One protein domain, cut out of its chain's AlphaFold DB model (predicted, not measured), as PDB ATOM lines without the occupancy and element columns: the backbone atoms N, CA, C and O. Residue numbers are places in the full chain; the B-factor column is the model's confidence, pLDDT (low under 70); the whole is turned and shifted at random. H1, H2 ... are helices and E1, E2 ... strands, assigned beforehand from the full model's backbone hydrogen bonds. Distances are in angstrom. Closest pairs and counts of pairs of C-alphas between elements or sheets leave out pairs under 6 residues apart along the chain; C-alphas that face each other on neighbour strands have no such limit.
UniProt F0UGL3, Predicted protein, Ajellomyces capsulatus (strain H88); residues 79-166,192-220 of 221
ATOM      1  N   LEU A  79     211.611 197.262 177.397       63.22
ATOM      2  CA  LEU A  79     210.219 196.834 177.367       63.22
ATOM      3  C   LEU A  79     209.907 195.650 178.263       63.22
ATOM      4  O   LEU A  79     208.781 195.572 178.732       63.22
ATOM      5  N   SER A  80     210.861 194.745 178.507       65.88
ATOM      6  CA  SER A  80     210.616 193.610 179.399       65.88
ATOM      7  C   SER A  80     210.117 194.084 180.769       65.88
ATOM      8  O   SER A  80     209.096 193.578 181.200       65.88
ATOM      9  N   PRO A  81     210.700 195.114 181.417       73.62
ATOM     10  CA  PRO A  81     210.140 195.654 182.656       73.62
ATOM     11  C   PRO A  81     208.710 196.176 182.485       73.62
ATOM     12  O   PRO A  81     207.830 195.820 183.258       73.62
ATOM     13  N   ILE A  82     208.454 196.972 181.440       79.19
ATOM     14  CA  ILE A  82     207.140 197.582 181.195       79.19
ATOM     15  C   ILE A  82     206.065 196.512 180.985       79.19
ATOM     16  O   ILE A  82     204.990 196.625 181.560       79.19
ATOM     17  N   ILE A  83     206.357 195.493 180.180       79.06
ATOM     18  CA  ILE A  83     205.421 194.430 179.800       79.06
ATOM     19  C   ILE A  83     205.252 193.417 180.931       79.06
ATOM     20  O   ILE A  83     204.132 192.997 181.195       79.06
ATOM     21  N   ASN A  84     206.330 193.082 181.644       80.56
ATOM     22  CA  ASN A  84     206.285 192.155 182.777       80.56
ATOM     23  C   ASN A  84     205.519 192.739 183.975       80.56
ATOM     24  O   ASN A  84     205.015 191.986 184.803       80.56
ATOM     25  N   GLU A  85     205.437 194.067 184.085       86.88
ATOM     26  CA  GLU A  85     204.613 194.754 185.086       86.88
ATOM     27  C   GLU A  85     203.121 194.775 184.725       86.88
ATOM     28  O   GLU A  85     202.285 194.982 185.605       86.88
ATOM     29  N   MET A  86     202.775 194.571 183.452       90.75
ATOM     30  CA  MET A  86     201.391 194.594 182.982       90.75
ATOM     31  C   MET A  86     200.740 193.216 183.106       90.75
ATOM     32  O   MET A  86     201.330 192.180 182.794       90.75
ATOM     33  N   LYS A  87     199.462 193.189 183.490       93.06
ATOM     34  CA  LYS A  87     198.669 191.958 183.473       93.06
ATOM     35  C   LYS A  87     198.505 191.488 182.038       93.06
ATOM     36  O   LYS A  87     198.088 192.246 181.165       93.06
ATOM     37  N   SER A  88     198.749 190.207 181.807       91.19
ATOM     38  CA  SER A  88     198.559 189.565 180.510       91.19
ATOM     39  C   SER A  88     197.898 188.200 180.681       91.19
ATOM     40  O   SER A  88     197.902 187.605 181.760       91.19
ATOM     41  N   LYS A  89     197.277 187.710 179.608       90.75
ATOM     42  CA  LYS A  89     196.772 186.336 179.513       90.75
ATOM     43  C   LYS A  89     197.467 185.641 178.351       90.75
ATOM     44  O   LYS A  89     197.755 186.281 177.342       90.75
ATOM     45  N   MET A  90     197.676 184.330 178.458       88.69
ATOM     46  CA  MET A  90     198.251 183.535 177.362       88.69
ATOM     47  C   MET A  90     197.399 183.601 176.088       88.69
ATOM     48  O   MET A  90     197.924 183.728 174.996       88.69
ATOM     49  N   THR A  91     196.076 183.624 176.223       90.56
ATOM     50  CA  THR A  91     195.154 183.754 175.084       90.56
ATOM     51  C   THR A  91     194.935 185.211 174.647       90.56
ATOM     52  O   THR A  91     193.966 185.504 173.955       90.56
ATOM     53  N   GLY A  92     195.720 186.147 175.181       90.38
ATOM     54  CA  GLY A  92     195.600 187.588 174.958       90.38
ATOM     55  C   GLY A  92     196.703 188.134 174.057       90.38
ATOM     56  O   GLY A  92     197.504 187.370 173.522       90.38
ATOM     57  N   TYR A  93     196.759 189.456 173.911       90.75
ATOM     58  CA  TYR A  93     197.797 190.154 173.145       90.75
ATOM     59  C   TYR A  93     197.995 191.587 173.651       90.75
ATOM     60  O   TYR A  93     197.139 192.135 174.347       90.75
ATOM     61  N   PHE A  94     199.111 192.208 173.277       89.94
ATOM     62  CA  PHE A  94     199.366 193.626 173.503       89.94
ATOM     63  C   PHE A  94     199.082 194.450 172.250       89.94
ATOM     64  O   PHE A  94     199.316 194.000 171.131       89.94
ATOM     65  N   HIS A  95     198.627 195.681 172.440       88.81
ATOM     66  CA  HIS A  95     198.380 196.638 171.369       88.81
ATOM     67  C   HIS A  95     198.996 197.992 171.699       88.81
ATOM     68  O   HIS A  95     198.746 198.529 172.780       88.81
ATOM     69  N   LEU A  96     199.750 198.555 170.760       86.12
ATOM     70  CA  LEU A  96     200.302 199.901 170.860       86.12
ATOM     71  C   LEU A  96     199.571 200.850 169.908       86.12
ATOM     72  O   LEU A  96     199.620 200.650 168.695       86.12
ATOM     73  N   ASP A  97     198.943 201.894 170.454       84.94
ATOM     74  CA  ASP A  97     198.281 202.930 169.652       84.94
ATOM     75  C   ASP A  97     199.192 204.129 169.325       84.94
ATOM     76  O   ASP A  97     200.293 204.269 169.857       84.94
ATOM     77  N   ASN A  98     198.707 205.036 168.474       82.50
ATOM     78  CA  ASN A  98     199.415 206.254 168.063       82.50
ATOM     79  C   ASN A  98     199.463 207.377 169.120       82.50
ATOM     80  O   ASN A  98     200.093 208.416 168.894       82.50
ATOM     81  N   LYS A  99     198.798 207.197 170.262       83.19
ATOM     82  CA  LYS A  99     198.783 208.136 171.394       83.19
ATOM     83  C   LYS A  99     199.780 207.727 172.483       83.19
ATOM     84  O   LYS A  99     199.924 208.433 173.481       83.19
ATOM     85  N   GLY A 100     200.483 206.607 172.299       85.44
ATOM     86  CA  GLY A 100     201.439 206.089 173.271       85.44
ATOM     87  C   GLY A 100     200.812 205.266 174.386       85.44
ATOM     88  O   GLY A 100     201.417 205.128 175.450       85.44
ATOM     89  N   ILE A 101     199.612 204.728 174.175       89.12
ATOM     90  CA  ILE A 101     198.958 203.825 175.115       89.12
ATOM     91  C   ILE A 101     199.228 202.385 174.685       89.12
ATOM     92  O   ILE A 101     198.792 201.932 173.624       89.12
ATOM     93  N   LEU A 102     199.927 201.652 175.549       89.88
ATOM     94  CA  LEU A 102     200.084 200.208 175.443       89.88
ATOM     95  C   LEU A 102     198.938 199.545 176.207       89.88
ATOM     96  O   LEU A 102     198.792 199.762 177.407       89.88
ATOM     97  N   ARG A 103     198.122 198.743 175.525       92.25
ATOM     98  CA  ARG A 103     196.995 198.005 176.111       92.25
ATOM     99  C   ARG A 103     197.275 196.512 176.099       92.25
ATOM    100  O   ARG A 103     197.854 196.000 175.147       92.25
ATOM    101  N   SER A 104     196.813 195.827 177.135       93.25
ATOM    102  CA  SER A 104     196.764 194.371 177.224       93.25
ATOM    103  C   SER A 104     195.323 193.913 177.050       93.25
ATOM    104  O   SER A 104     194.430 194.374 177.764       93.25
ATOM    105  N   PHE A 105     195.095 193.019 176.096       92.50
ATOM    106  CA  PHE A 105     193.786 192.468 175.764       92.50
ATOM    107  C   PHE A 105     193.680 191.002 176.173       92.50
ATOM    108  O   PHE A 105     194.655 190.251 176.107       92.50
ATOM    109  N   ASP A 106     192.478 190.568 176.553       91.56
ATOM    110  CA  ASP A 106     192.149 189.146 176.619       91.56
ATOM    111  C   ASP A 106     191.583 188.598 175.299       91.56
ATOM    112  O   ASP A 106     191.437 189.316 174.312       91.56
ATOM    113  N   LYS A 107     191.250 187.301 175.284       89.44
ATOM    114  CA  LYS A 107     190.720 186.604 174.101       89.44
ATOM    115  C   LYS A 107     189.407 187.179 173.554       89.44
ATOM    116  O   LYS A 107     189.038 186.861 172.432       89.44
ATOM    117  N   ASN A 108     188.681 187.958 174.356       88.81
ATOM    118  CA  ASN A 108     187.407 188.558 173.974       88.81
ATOM    119  C   ASN A 108     187.590 190.021 173.535       88.81
ATOM    120  O   ASN A 108     186.615 190.768 173.503       88.81
ATOM    121  N   ASN A 109     188.826 190.451 173.255       87.94
ATOM    122  CA  ASN A 109     189.184 191.835 172.939       87.94
ATOM    123  C   ASN A 109     188.789 192.831 174.043       87.94
ATOM    124  O   ASN A 109     188.569 194.012 173.772       87.94
ATOM    125  N   LYS A 110     188.745 192.383 175.305       91.62
ATOM    126  CA  LYS A 110     188.571 193.278 176.449       91.62
ATOM    127  C   LYS A 110     189.930 193.728 176.972       91.62
ATOM    128  O   LYS A 110     190.800 192.892 177.221       91.62
ATOM    129  N   VAL A 111     190.085 195.032 177.198       93.38
ATOM    130  CA  VAL A 111     191.267 195.591 177.861       93.38
ATOM    131  C   VAL A 111     191.293 195.122 179.318       93.38
ATOM    132  O   VAL A 111     190.327 195.306 180.061       93.38
ATOM    133  N   ILE A 112     192.389 194.480 179.720       94.19
ATOM    134  CA  ILE A 112     192.612 193.979 181.087       94.19
ATOM    135  C   ILE A 112     193.683 194.771 181.837       94.19
ATOM    136  O   ILE A 112     193.733 194.698 183.066       94.19
ATOM    137  N   ASP A 113     194.520 195.510 181.107       95.12
ATOM    138  CA  ASP A 113     195.511 196.430 181.655       95.12
ATOM    139  C   ASP A 113     195.966 197.446 180.605       95.12
ATOM    140  O   ASP A 113     195.837 197.203 179.400       95.12
ATOM    141  N   TYR A 114     196.545 198.558 181.049       93.62
ATOM    142  CA  TYR A 114     197.160 199.535 180.161       93.62
ATOM    143  C   TYR A 114     198.319 200.277 180.826       93.62
ATOM    144  O   TYR A 114     198.407 200.398 182.045       93.62
ATOM    145  N   LYS A 115     199.198 200.838 179.995       91.19
ATOM    146  CA  LYS A 115     200.267 201.732 180.429       91.19
ATOM    147  C   LYS A 115     200.402 202.885 179.447       91.19
ATOM    148  O   LYS A 115     200.517 202.678 178.239       91.19
ATOM    149  N   ARG A 116     200.385 204.112 179.974       89.94
ATOM    150  CA  ARG A 116     200.741 205.308 179.206       89.94
ATOM    151  C   ARG A 116     202.256 205.409 179.165       89.94
ATOM    152  O   ARG A 116     202.903 205.494 180.207       89.94
ATOM    153  N   LEU A 117     202.808 205.355 177.965       86.81
ATOM    154  CA  LEU A 117     204.244 205.386 177.749       86.81
ATOM    155  C   LEU A 117     204.749 206.826 177.765       86.81
ATOM    156  O   LEU A 117     204.050 207.750 177.343       86.81
ATOM    157  N   SER A 118     205.987 207.010 178.222       84.69
ATOM    158  CA  SER A 118     206.713 208.249 177.957       84.69
ATOM    159  C   SER A 118     207.008 208.363 176.457       84.69
ATOM    160  O   SER A 118     207.012 207.367 175.722       84.69
ATOM    161  N   LYS A 119     207.277 209.579 175.977       82.38
ATOM    162  CA  LYS A 119     207.648 209.803 174.574       82.38
ATOM    163  C   LYS A 119     208.932 209.050 174.219       82.38
ATOM    164  O   LYS A 119     209.070 208.538 173.105       82.38
ATOM    165  N   GLU A 120     209.860 208.979 175.167       81.44
ATOM    166  CA  GLU A 120     211.119 208.254 175.069       81.44
ATOM    167  C   GLU A 120     210.872 206.749 174.928       81.44
ATOM    168  O   GLU A 120     211.376 206.139 173.980       81.44
ATOM    169  N   ASP A 121     210.054 206.170 175.814       82.38
ATOM    170  CA  ASP A 121     209.707 204.748 175.779       82.38
ATOM    171  C   ASP A 121     208.986 204.404 174.487       82.38
ATOM    172  O   ASP A 121     209.388 203.479 173.790       82.38
ATOM    173  N   TYR A 122     207.985 205.188 174.101       82.31
ATOM    174  CA  TYR A 122     207.265 204.967 172.858       82.31
ATOM    175  C   TYR A 122     208.169 205.010 171.634       82.31
ATOM    176  O   TYR A 122     208.187 204.068 170.851       82.31
ATOM    177  N   THR A 123     208.978 206.064 171.493       78.62
ATOM    178  CA  THR A 123     209.901 206.200 170.355       78.62
ATOM    179  C   THR A 123     210.842 205.005 170.273       78.62
ATOM    180  O   THR A 123     211.186 204.535 169.185       78.62
ATOM    181  N   ARG A 124     211.280 204.512 171.431       76.38
ATOM    182  CA  ARG A 124     212.122 203.332 171.521       76.38
ATOM    183  C   ARG A 124     211.361 202.083 171.094       76.38
ATOM    184  O   ARG A 124     211.851 201.379 170.227       76.38
ATOM    185  N   ILE A 125     210.167 201.847 171.623       75.75
ATOM    186  CA  ILE A 125     209.315 200.704 171.271       75.75
ATOM    187  C   ILE A 125     209.052 200.694 169.767       75.75
ATOM    188  O   ILE A 125     209.386 199.732 169.079       75.75
ATOM    189  N   SER A 126     208.567 201.804 169.222       76.19
ATOM    190  CA  SER A 126     208.280 201.939 167.800       76.19
ATOM    191  C   SER A 126     209.492 201.570 166.941       76.19
ATOM    192  O   SER A 126     209.362 200.781 166.016       76.19
ATOM    193  N   LYS A 127     210.698 202.055 167.268       74.38
ATOM    194  CA  LYS A 127     211.921 201.758 166.487       74.38
ATOM    195  C   LYS A 127     212.310 200.283 166.458       74.38
ATOM    196  O   LYS A 127     212.988 199.862 165.526       74.38
ATOM    197  N   TRP A 128     211.967 199.541 167.502       70.31
ATOM    198  CA  TRP A 128     212.360 198.142 167.651       70.31
ATOM    199  C   TRP A 128     211.364 197.192 167.000       70.31
ATOM    200  O   TRP A 128     211.749 196.126 166.522       70.31
ATOM    201  N   TYR A 129     210.094 197.580 167.000       69.00
ATOM    202  CA  TYR A 129     208.987 196.684 166.699       69.00
ATOM    203  C   TYR A 129     208.302 196.989 165.378       69.00
ATOM    204  O   TYR A 129     207.721 196.082 164.789       69.00
ATOM    205  N   LEU A 130     208.443 198.220 164.893       72.69
ATOM    206  CA  LEU A 130     207.871 198.663 163.637       72.69
ATOM    207  C   LEU A 130     208.923 198.680 162.541       72.69
ATOM    208  O   LEU A 130     210.099 198.997 162.750       72.69
ATOM    209  N   ASN A 131     208.479 198.365 161.335       71.12
ATOM    210  CA  ASN A 131     209.280 198.517 160.142       71.12
ATOM    211  C   ASN A 131     209.412 200.004 159.749       71.12
ATOM    212  O   ASN A 131     208.779 200.895 160.315       71.12
ATOM    213  N   LYS A 132     210.278 200.300 158.772       69.25
ATOM    214  CA  LYS A 132     210.570 201.685 158.357       69.25
ATOM    215  C   LYS A 132     209.339 202.433 157.828       69.25
ATOM    216  O   LYS A 132     209.261 203.645 158.020       69.25
ATOM    217  N   ASP A 133     208.409 201.735 157.182       70.75
ATOM    218  CA  ASP A 133     207.200 202.337 156.621       70.75
ATOM    219  C   ASP A 133     206.185 202.644 157.728       70.75
ATOM    220  O   ASP A 133     205.688 203.768 157.807       70.75
ATOM    221  N   GLU A 134     205.990 201.707 158.658       71.06
ATOM    222  CA  GLU A 134     205.187 201.899 159.875       71.06
ATOM    223  C   GLU A 134     205.742 203.041 160.737       71.06
ATOM    224  O   GLU A 134     204.990 203.895 161.194       71.06
ATOM    225  N   LEU A 135     207.067 203.137 160.897       72.75
ATOM    226  CA  LEU A 135     207.718 204.250 161.598       72.75
ATOM    227  C   LEU A 135     207.458 205.607 160.937       72.75
ATOM    228  O   LEU A 135     207.263 206.616 161.619       72.75
ATOM    229  N   LYS A 136     207.479 205.650 159.603       73.38
ATOM    230  CA  LYS A 136     207.211 206.870 158.838       73.38
ATOM    231  C   LYS A 136     205.753 207.292 158.988       73.38
ATOM    232  O   LYS A 136     205.483 208.484 159.128       73.38
ATOM    233  N   LEU A 137     204.834 206.336 158.983       68.56
ATOM    234  CA  LEU A 137     203.411 206.576 159.174       68.56
ATOM    235  C   LEU A 137     203.117 207.046 160.601       68.56
ATOM    236  O   LEU A 137     202.550 208.121 160.785       68.56
ATOM    237  N   LEU A 138     203.671 206.348 161.589       73.88
ATOM    238  CA  LEU A 138     203.662 206.724 162.999       73.88
ATOM    239  C   LEU A 138     204.150 208.158 163.221       73.88
ATOM    240  O   LEU A 138     203.487 208.931 163.904       73.88
ATOM    241  N   SER A 139     205.263 208.569 162.605       70.69
ATOM    242  CA  SER A 139     205.779 209.941 162.757       70.69
ATOM    243  C   SER A 139     204.810 211.035 162.284       70.69
ATOM    244  O   SER A 139     204.926 212.177 162.718       70.69
ATOM    245  N   ARG A 140     203.851 210.694 161.412       69.88
ATOM    246  CA  ARG A 140     202.827 211.612 160.888       69.88
ATOM    247  C   ARG A 140     201.537 211.592 161.703       69.88
ATOM    248  O   ARG A 140     200.799 212.569 161.667       69.88
ATOM    249  N   THR A 141     201.252 210.487 162.388       65.25
ATOM    250  CA  THR A 141     199.975 210.238 163.078       65.25
ATOM    251  C   THR A 141     200.086 210.265 164.602       65.25
ATOM    252  O   THR A 141     199.068 210.183 165.286       65.25
ATOM    253  N   THR A 142     201.303 210.375 165.141       73.44
ATOM    254  CA  THR A 142     201.552 210.381 166.585       73.44
ATOM    255  C   THR A 142     201.056 211.669 167.235       73.44
ATOM    256  O   THR A 142     201.534 212.751 166.902       73.44
ATOM    257  N   ASN A 143     200.185 211.539 168.237       74.12
ATOM    258  CA  ASN A 143     199.615 212.661 168.989       74.12
ATOM    259  C   ASN A 143     199.744 212.443 170.511       74.12
ATOM    260  O   ASN A 143     198.747 212.243 171.206       74.12
ATOM    261  N   PHE A 144     200.977 212.501 171.037       70.88
ATOM    262  CA  PHE A 144     201.284 212.298 172.473       70.88
ATOM    263  C   PHE A 144     200.590 213.279 173.418       70.88
ATOM    264  O   PHE A 144     200.207 212.906 174.530       70.88
ATOM    265  N   ASP A 145     200.448 214.527 172.971       65.81
ATOM    266  CA  ASP A 145     199.941 215.637 173.783       65.81
ATOM    267  C   ASP A 145     198.408 215.693 173.809       65.81
ATOM    268  O   ASP A 145     197.821 216.548 174.472       65.81
ATOM    269  N   SER A 146     197.740 214.774 173.105       70.69
ATOM    270  CA  SER A 146     196.289 214.668 173.177       70.69
ATOM    271  C   SER A 146     195.855 214.185 174.567       70.69
ATOM    272  O   SER A 146     196.411 213.244 175.145       70.69
ATOM    273  N   LEU A 147     194.853 214.863 175.130       73.50
ATOM    274  CA  LEU A 147     194.109 214.359 176.278       73.50
ATOM    275  C   LEU A 147     193.392 213.083 175.829       73.50
ATOM    276  O   LEU A 147     192.521 213.130 174.963       73.50
ATOM    277  N   VAL A 148     193.809 211.947 176.384       77.69
ATOM    278  CA  VAL A 148     193.161 210.653 176.157       77.69
ATOM    279  C   VAL A 148     192.116 210.472 177.244       77.69
ATOM    280  O   VAL A 148     192.455 210.530 178.426       77.69
ATOM    281  N   ASP A 149     190.863 210.280 176.845       82.94
ATOM    282  CA  ASP A 149     189.787 209.936 177.771       82.94
ATOM    283  C   ASP A 149     190.046 208.538 178.355       82.94
ATOM    284  O   ASP A 149     190.334 207.592 177.619       82.94
ATOM    285  N   GLU A 150     189.944 208.380 179.676       83.25
ATOM    286  CA  GLU A 150     190.113 207.081 180.336       83.25
ATOM    287  C   GLU A 150     189.116 206.045 179.809       83.25
ATOM    288  O   GLU A 150     189.442 204.860 179.704       83.25
ATOM    289  N   ASN A 151     187.920 206.477 179.404       85.62
ATOM    290  CA  ASN A 151     186.951 205.576 178.798       85.62
ATOM    291  C   ASN A 151     187.432 205.039 177.435       85.62
ATOM    292  O   ASN A 151     187.227 203.865 177.138       85.62
ATOM    293  N   GLU A 152     188.137 205.849 176.641       84.94
ATOM    294  CA  GLU A 152     188.755 205.438 175.367       84.94
ATOM    295  C   GLU A 152     189.932 204.465 175.584       84.94
ATOM    296  O   GLU A 152     190.286 203.657 174.719       84.94
ATOM    297  N   ILE A 153     190.565 204.510 176.759       87.50
ATOM    298  CA  ILE A 153     191.616 203.559 177.126       87.50
ATOM    299  C   ILE A 153     191.020 202.168 177.341       87.50
ATOM    300  O   ILE A 153     191.525 201.203 176.766       87.50
ATOM    301  N   TRP A 154     189.951 202.063 178.129       88.56
ATOM    302  CA  TRP A 154     189.314 200.780 178.443       88.56
ATOM    303  C   TRP A 154     188.411 200.258 177.321       88.56
ATOM    304  O   TRP A 154     188.267 199.044 177.175       88.56
ATOM    305  N   ASN A 155     187.849 201.162 176.517       87.88
ATOM    306  CA  ASN A 155     186.928 200.861 175.425       87.88
ATOM    307  C   ASN A 155     187.415 201.515 174.116       87.88
ATOM    308  O   ASN A 155     186.790 202.462 173.629       87.88
ATOM    309  N   PRO A 156     188.542 201.051 173.542       84.25
ATOM    310  CA  PRO A 156     189.035 201.587 172.279       84.25
ATOM    311  C   PRO A 156     188.036 201.297 171.153       84.25
ATOM    312  O   PRO A 156     187.386 200.249 171.138       84.25
ATOM    313  N   SER A 157     187.911 202.225 170.201       80.38
ATOM    314  CA  SER A 157     187.016 202.040 169.058       80.38
ATOM    315  C   SER A 157     187.418 200.804 168.249       80.38
ATOM    316  O   SER A 157     188.594 200.455 168.150       80.38
ATOM    317  N   GLN A 158     186.440 200.117 167.653       69.69
ATOM    318  CA  GLN A 158     186.731 198.890 166.905       69.69
ATOM    319  C   GLN A 158     187.611 199.130 165.682       69.69
ATOM    320  O   GLN A 158     188.368 198.246 165.309       69.69
ATOM    321  N   GLU A 159     187.599 200.329 165.106       66.00
ATOM    322  CA  GLU A 159     188.539 200.699 164.048       66.00
ATOM    323  C   GLU A 159     189.995 200.596 164.524       66.00
ATOM    324  O   GLU A 159     190.859 200.183 163.746       66.00
ATOM    325  N   LEU A 160     190.255 200.873 165.813       62.53
ATOM    326  CA  LEU A 160     191.578 200.722 166.417       62.53
ATOM    327  C   LEU A 160     192.001 199.257 166.590       62.53
ATOM    328  O   LEU A 160     193.180 198.928 166.534       62.53
ATOM    329  N   ILE A 161     191.031 198.365 166.785       63.66
ATOM    330  CA  ILE A 161     191.251 196.936 167.043       63.66
ATOM    331  C   ILE A 161     191.332 196.151 165.723       63.66
ATOM    332  O   ILE A 161     192.202 195.296 165.547       63.66
ATOM    333  N   SER A 162     190.434 196.450 164.782       52.19
ATOM    334  CA  SER A 162     190.246 195.711 163.531       52.19
ATOM    335  C   SER A 162     191.375 195.933 162.536       52.19
ATOM    336  O   SER A 162     191.727 195.016 161.806       52.19
ATOM    337  N   SER A 163     192.036 197.090 162.559       49.94
ATOM    338  CA  SER A 163     193.181 197.349 161.673       49.94
ATOM    339  C   SER A 163     194.373 196.418 161.929       49.94
ATOM    340  O   SER A 163     195.217 196.238 161.058       49.94
ATOM    341  N   SER A 164     194.428 195.783 163.103       46.59
ATOM    342  CA  SER A 164     195.417 194.754 163.431       46.59
ATOM    343  C   SER A 164     194.944 193.318 163.150       46.59
ATOM    344  O   SER A 164     195.697 192.376 163.392       46.59
ATOM    345  N   ILE A 165     193.693 193.136 162.709       45.56
ATOM    346  CA  ILE A 165     193.041 191.833 162.489       45.56
ATOM    347  C   ILE A 165     192.715 191.616 161.004       45.56
ATOM    348  O   ILE A 165     192.720 190.475 160.552       45.56
ATOM    349  N   THR A 166     192.513 192.675 160.213       31.23
ATOM    350  CA  THR A 166     192.157 192.562 158.791       31.23
ATOM    351  C   THR A 166     193.375 192.288 157.901       31.23
ATOM    352  O   THR A 166     193.793 193.090 157.070       31.23
ATOM    353  N   ALA A 192     213.806 188.914 172.145       57.78
ATOM    354  CA  ALA A 192     212.880 190.032 172.123       57.78
ATOM    355  C   ALA A 192     211.599 189.569 172.833       57.78
ATOM    356  O   ALA A 192     211.032 188.563 172.412       57.78
ATOM    357  N   PRO A 193     211.123 190.271 173.876       59.72
ATOM    358  CA  PRO A 193     209.932 189.858 174.625       59.72
ATOM    359  C   PRO A 193     208.644 189.900 173.786       59.72
ATOM    360  O   PRO A 193     207.653 189.287 174.165       59.72
ATOM    361  N   LEU A 194     208.655 190.616 172.655       66.88
ATOM    362  CA  LEU A 194     207.504 190.794 171.775       66.88
ATOM    363  C   LEU A 194     207.744 190.205 170.381       66.88
ATOM    364  O   LEU A 194     208.830 190.327 169.808       66.88
ATOM    365  N   CYS A 195     206.681 189.646 169.815       72.38
ATOM    366  CA  CYS A 195     206.721 188.723 168.685       72.38
ATOM    367  C   CYS A 195     206.417 189.321 167.328       72.38
ATOM    368  O   CYS A 195     205.839 188.665 166.474       72.38
ATOM    369  N   THR A 196     206.889 190.536 167.076       66.00
ATOM    370  CA  THR A 196     206.586 191.269 165.832       66.00
ATOM    371  C   THR A 196     207.150 190.644 164.563       66.00
ATOM    372  O   THR A 196     206.841 191.062 163.453       66.00
ATOM    373  N   MET A 197     208.013 189.646 164.713       64.94
ATOM    374  CA  MET A 197     208.624 188.923 163.606       64.94
ATOM    375  C   MET A 197     207.852 187.666 163.207       64.94
ATOM    376  O   MET A 197     208.201 187.037 162.208       64.94
ATOM    377  N   TYR A 198     206.846 187.310 163.999       68.31
ATOM    378  CA  TYR A 198     205.956 186.185 163.792       68.31
ATOM    379  C   TYR A 198     204.563 186.724 163.495       68.31
ATOM    380  O   TYR A 198     204.139 187.729 164.063       68.31
ATOM    381  N   TYR A 199     203.849 186.058 162.593       74.88
ATOM    382  CA  TYR A 199     202.422 186.301 162.453       74.88
ATOM    383  C   TYR A 199     201.733 185.461 163.524       74.88
ATOM    384  O   TYR A 199     201.636 184.244 163.386       74.88
ATOM    385  N   CYS A 200     201.367 186.103 164.630       82.94
ATOM    386  CA  CYS A 200     200.639 185.477 165.724       82.94
ATOM    387  C   CYS A 200     199.511 186.394 166.196       82.94
ATOM    388  O   CYS A 200     199.635 187.621 166.193       82.94
ATOM    389  N   ARG A 201     198.391 185.792 166.592       84.88
ATOM    390  CA  ARG A 201     197.181 186.488 167.033       84.88
ATOM    391  C   ARG A 201     197.123 186.643 168.551       84.88
ATOM    392  O   ARG A 201     196.439 187.562 169.010       84.88
ATOM    393  N   SER A 202     197.845 185.799 169.290       86.56
ATOM    394  CA  SER A 202     197.877 185.740 170.755       86.56
ATOM    395  C   SER A 202     199.244 185.301 171.302       86.56
ATOM    396  O   SER A 202     200.084 184.766 170.578       86.56
ATOM    397  N   ASN A 203     199.479 185.562 172.593       87.69
ATOM    398  CA  ASN A 203     200.735 185.274 173.294       87.69
ATOM    399  C   ASN A 203     201.111 183.780 173.235       87.69
ATOM    400  O   ASN A 203     202.270 183.438 172.997       87.69
ATOM    401  N   ASP A 204     200.136 182.886 173.407       89.19
ATOM    402  CA  ASP A 204     200.325 181.441 173.293       89.19
ATOM    403  C   ASP A 204     200.750 181.020 171.885       89.19
ATOM    404  O   ASP A 204     201.689 180.239 171.755       89.19
ATOM    405  N   GLU A 205     200.133 181.553 170.831       86.00
ATOM    406  CA  GLU A 205     200.520 181.264 169.447       86.00
ATOM    407  C   GLU A 205     201.970 181.679 169.179       86.00
ATOM    408  O   GLU A 205     202.737 180.905 168.605       86.00
ATOM    409  N   CYS A 206     202.383 182.863 169.643       84.50
ATOM    410  CA  CYS A 206     203.770 183.283 169.472       84.50
ATOM    411  C   CYS A 206     204.745 182.394 170.259       84.50
ATOM    412  O   CYS A 206     205.792 182.023 169.727       84.50
ATOM    413  N   THR A 207     204.373 181.994 171.480       84.81
ATOM    414  CA  THR A 207     205.194 181.120 172.334       84.81
ATOM    415  C   THR A 207     205.363 179.727 171.715       84.81
ATOM    416  O   THR A 207     206.431 179.125 171.822       84.81
ATOM    417  N   HIS A 208     204.339 179.211 171.022       84.38
ATOM    418  CA  HIS A 208     204.444 177.959 170.264       84.38
ATOM    419  C   HIS A 208     205.388 178.078 169.056       84.38
ATOM    420  O   HIS A 208     206.037 177.094 168.702       84.38
ATOM    421  N   GLN A 209     205.472 179.254 168.421       80.69
ATOM    422  CA  GLN A 209     206.363 179.488 167.277       80.69
ATOM    423  C   GLN A 209     207.825 179.723 167.700       80.69
ATOM    424  O   GLN A 209     208.739 179.196 167.065       80.69
ATOM    425  N   ASP A 210     208.066 180.489 168.767       78.31
ATOM    426  CA  ASP A 210     209.375 180.636 169.411       78.31
ATOM    427  C   ASP A 210     209.168 180.775 170.930       78.31
ATOM    428  O   ASP A 210     208.647 181.797 171.376       78.31
ATOM    429  N   PRO A 211     209.615 179.804 171.749       78.75
ATOM    430  CA  PRO A 211     209.469 179.861 173.205       78.75
ATOM    431  C   PRO A 211     210.124 181.074 173.878       78.75
ATOM    432  O   PRO A 211     209.833 181.359 175.033       78.75
ATOM    433  N   ARG A 212     211.024 181.791 173.191       74.38
ATOM    434  CA  ARG A 212     211.637 183.040 173.686       74.38
ATOM    435  C   ARG A 212     210.769 184.268 173.416       74.38
ATOM    436  O   ARG A 212     211.180 185.387 173.720       74.38
ATOM    437  N   CYS A 213     209.631 184.058 172.771       78.94
ATOM    438  CA  CYS A 213     208.741 185.073 172.275       78.94
ATOM    439  C   CYS A 213     207.395 184.967 172.992       78.94
ATOM    440  O   CYS A 213     206.464 184.307 172.537       78.94
ATOM    441  N   GLU A 214     207.323 185.606 174.153       81.88
ATOM    442  CA  GLU A 214     206.233 185.390 175.106       81.88
ATOM    443  C   GLU A 214     204.989 186.225 174.788       81.88
ATOM    444  O   GLU A 214     203.880 185.864 175.185       81.88
ATOM    445  N   HIS A 215     205.146 187.346 174.077       85.12
ATOM    446  CA  HIS A 215     204.069 188.314 173.919       85.12
ATOM    447  C   HIS A 215     203.809 188.719 172.466       85.12
ATOM    448  O   HIS A 215     204.668 189.242 171.759       85.12
ATOM    449  N   CYS A 216     202.567 188.553 172.026       86.81
ATOM    450  CA  CYS A 216     202.064 189.128 170.789       86.81
ATOM    451  C   CYS A 216     201.966 190.650 170.947       86.81
ATOM    452  O   CYS A 216     201.305 191.123 171.873       86.81
ATOM    453  N   LEU A 217     202.585 191.413 170.042       84.94
ATOM    454  CA  LEU A 217     202.357 192.854 169.921       84.94
ATOM    455  C   LEU A 217     201.703 193.147 168.578       84.94
ATOM    456  O   LEU A 217     202.233 192.777 167.531       84.94
ATOM    457  N   LYS A 218     200.599 193.883 168.632       83.00
ATOM    458  CA  LYS A 218     199.924 194.469 167.483       83.00
ATOM    459  C   LYS A 218     200.097 195.983 167.502       83.00
ATOM    460  O   LYS A 218     200.102 196.609 168.563       83.00
ATOM    461  N   SER A 219     200.227 196.566 166.324       71.69
ATOM    462  CA  SER A 219     200.274 198.010 166.133       71.69
ATOM    463  C   SER A 219     199.345 198.411 165.004       71.69
ATOM    464  O   SER A 219     199.169 197.656 164.050       71.69
ATOM    465  N   GLN A 220     198.797 199.613 165.100       64.38
ATOM    466  CA  GLN A 220     197.999 200.215 164.049       64.38
ATOM    467  C   GLN A 220     198.638 201.544 163.652       64.38
ATOM    468  O   GLN A 220     198.542 202.520 164.398       64.38
TER     469      GLN A 220
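What this domain is: This is residues 79 to 166 and 192 to 220 of the 221 residues of the protein "Predicted protein" of Ajellomyces capsulatus (strain H88) (UniProt F0UGL3). A small four-stranded sheet forms the core, with helix H2 running slantwise over one face of it and H3 folding back beside H2, beyond the sheet. Four short helices, H1, H4, H5 and H6, are set round the sheet and only graze it; H6 lies at the end of E1 where that strand begins. The 117 printed residues include six named helices and four named strands, in the order H1 E1 E2 E3 H2 H3 H4 H5 H6 E4, and the class is mixed, helices and strands. The sheet's order is E3 E2 E1 E4, mixed. The whole is compact and rounded, with a radius of gyration of the C-alphas of 13.3 A and spans of 38 by 30 by 30 A.

Where its parts are: H1, residues 79 to 84, begins at C-alpha 79, (210.219, 196.834, 177.367). E1 is residues 93 to 96, 10.3 A long, E2 residues 101 to 105, 12.5 A, and E3 residues 111 to 116, 13.6 A. H2, residues 119 to 129, is 15.4 A long and begins at C-alpha 119, (207.648, 209.803, 174.574). H3, residues 132 to 141, measures 14.4 A. H4 is residues 150 to 154, H5 residues 158 to 162, and H6 residues 203 to 209, 10.1 A long. E4, residues 217 to 219, ends at C-alpha 219, (200.274, 198.010, 166.133).

How they stand to each other: E1, E2 and E3 form a meander, each strand the antiparallel neighbour of the one before, in two hairpins. N 103 and O 95 are 2.8 A apart, and N 104 and O 113 are 2.8 A apart, within hydrogen-bond range. E4, an edge strand, is parallel to E1 at 36 degrees, with N 218 and O 94 at 2.8 A. H2 is on the sheet at a height of 10.3 A, over E2 and only just over E1, on which 3 of its C-alphas fall; on the local plane it stands at 38 degrees to E2. H3 is not on the sheet; it is close to H2 but not clearly touching, the C-alphas of Ser 126 and Leu 135 coming closest at 6.6 A, at a shallow tilt of 31 degrees, opposite ways. H1 grazes the sheet with residues 82 to 83, H4 with 153 to 154, H5 with 160 to 161 and H6 with 203 to 206. The closest C-alphas of H4 and E3 are those of Trp 154 and Val 111, 5.6 A apart. Every O i to N i+4 pair is within hydrogen-bond range in H1, H2, H4, H5 and H6; in H3 it is 5 of 6.

The domain as a whole: The C-alphas farthest apart, those of Leu 147 and His 208, are 38.3 A apart. Residues 167 to 191 are not printed, and C-alphas 166 and 192 are 24.8 A apart across the cut. Of the links that are printed whole, none is long. Mean pLDDT of the printed part is 78.6; 24 residues are under 70, among them 158 to 166.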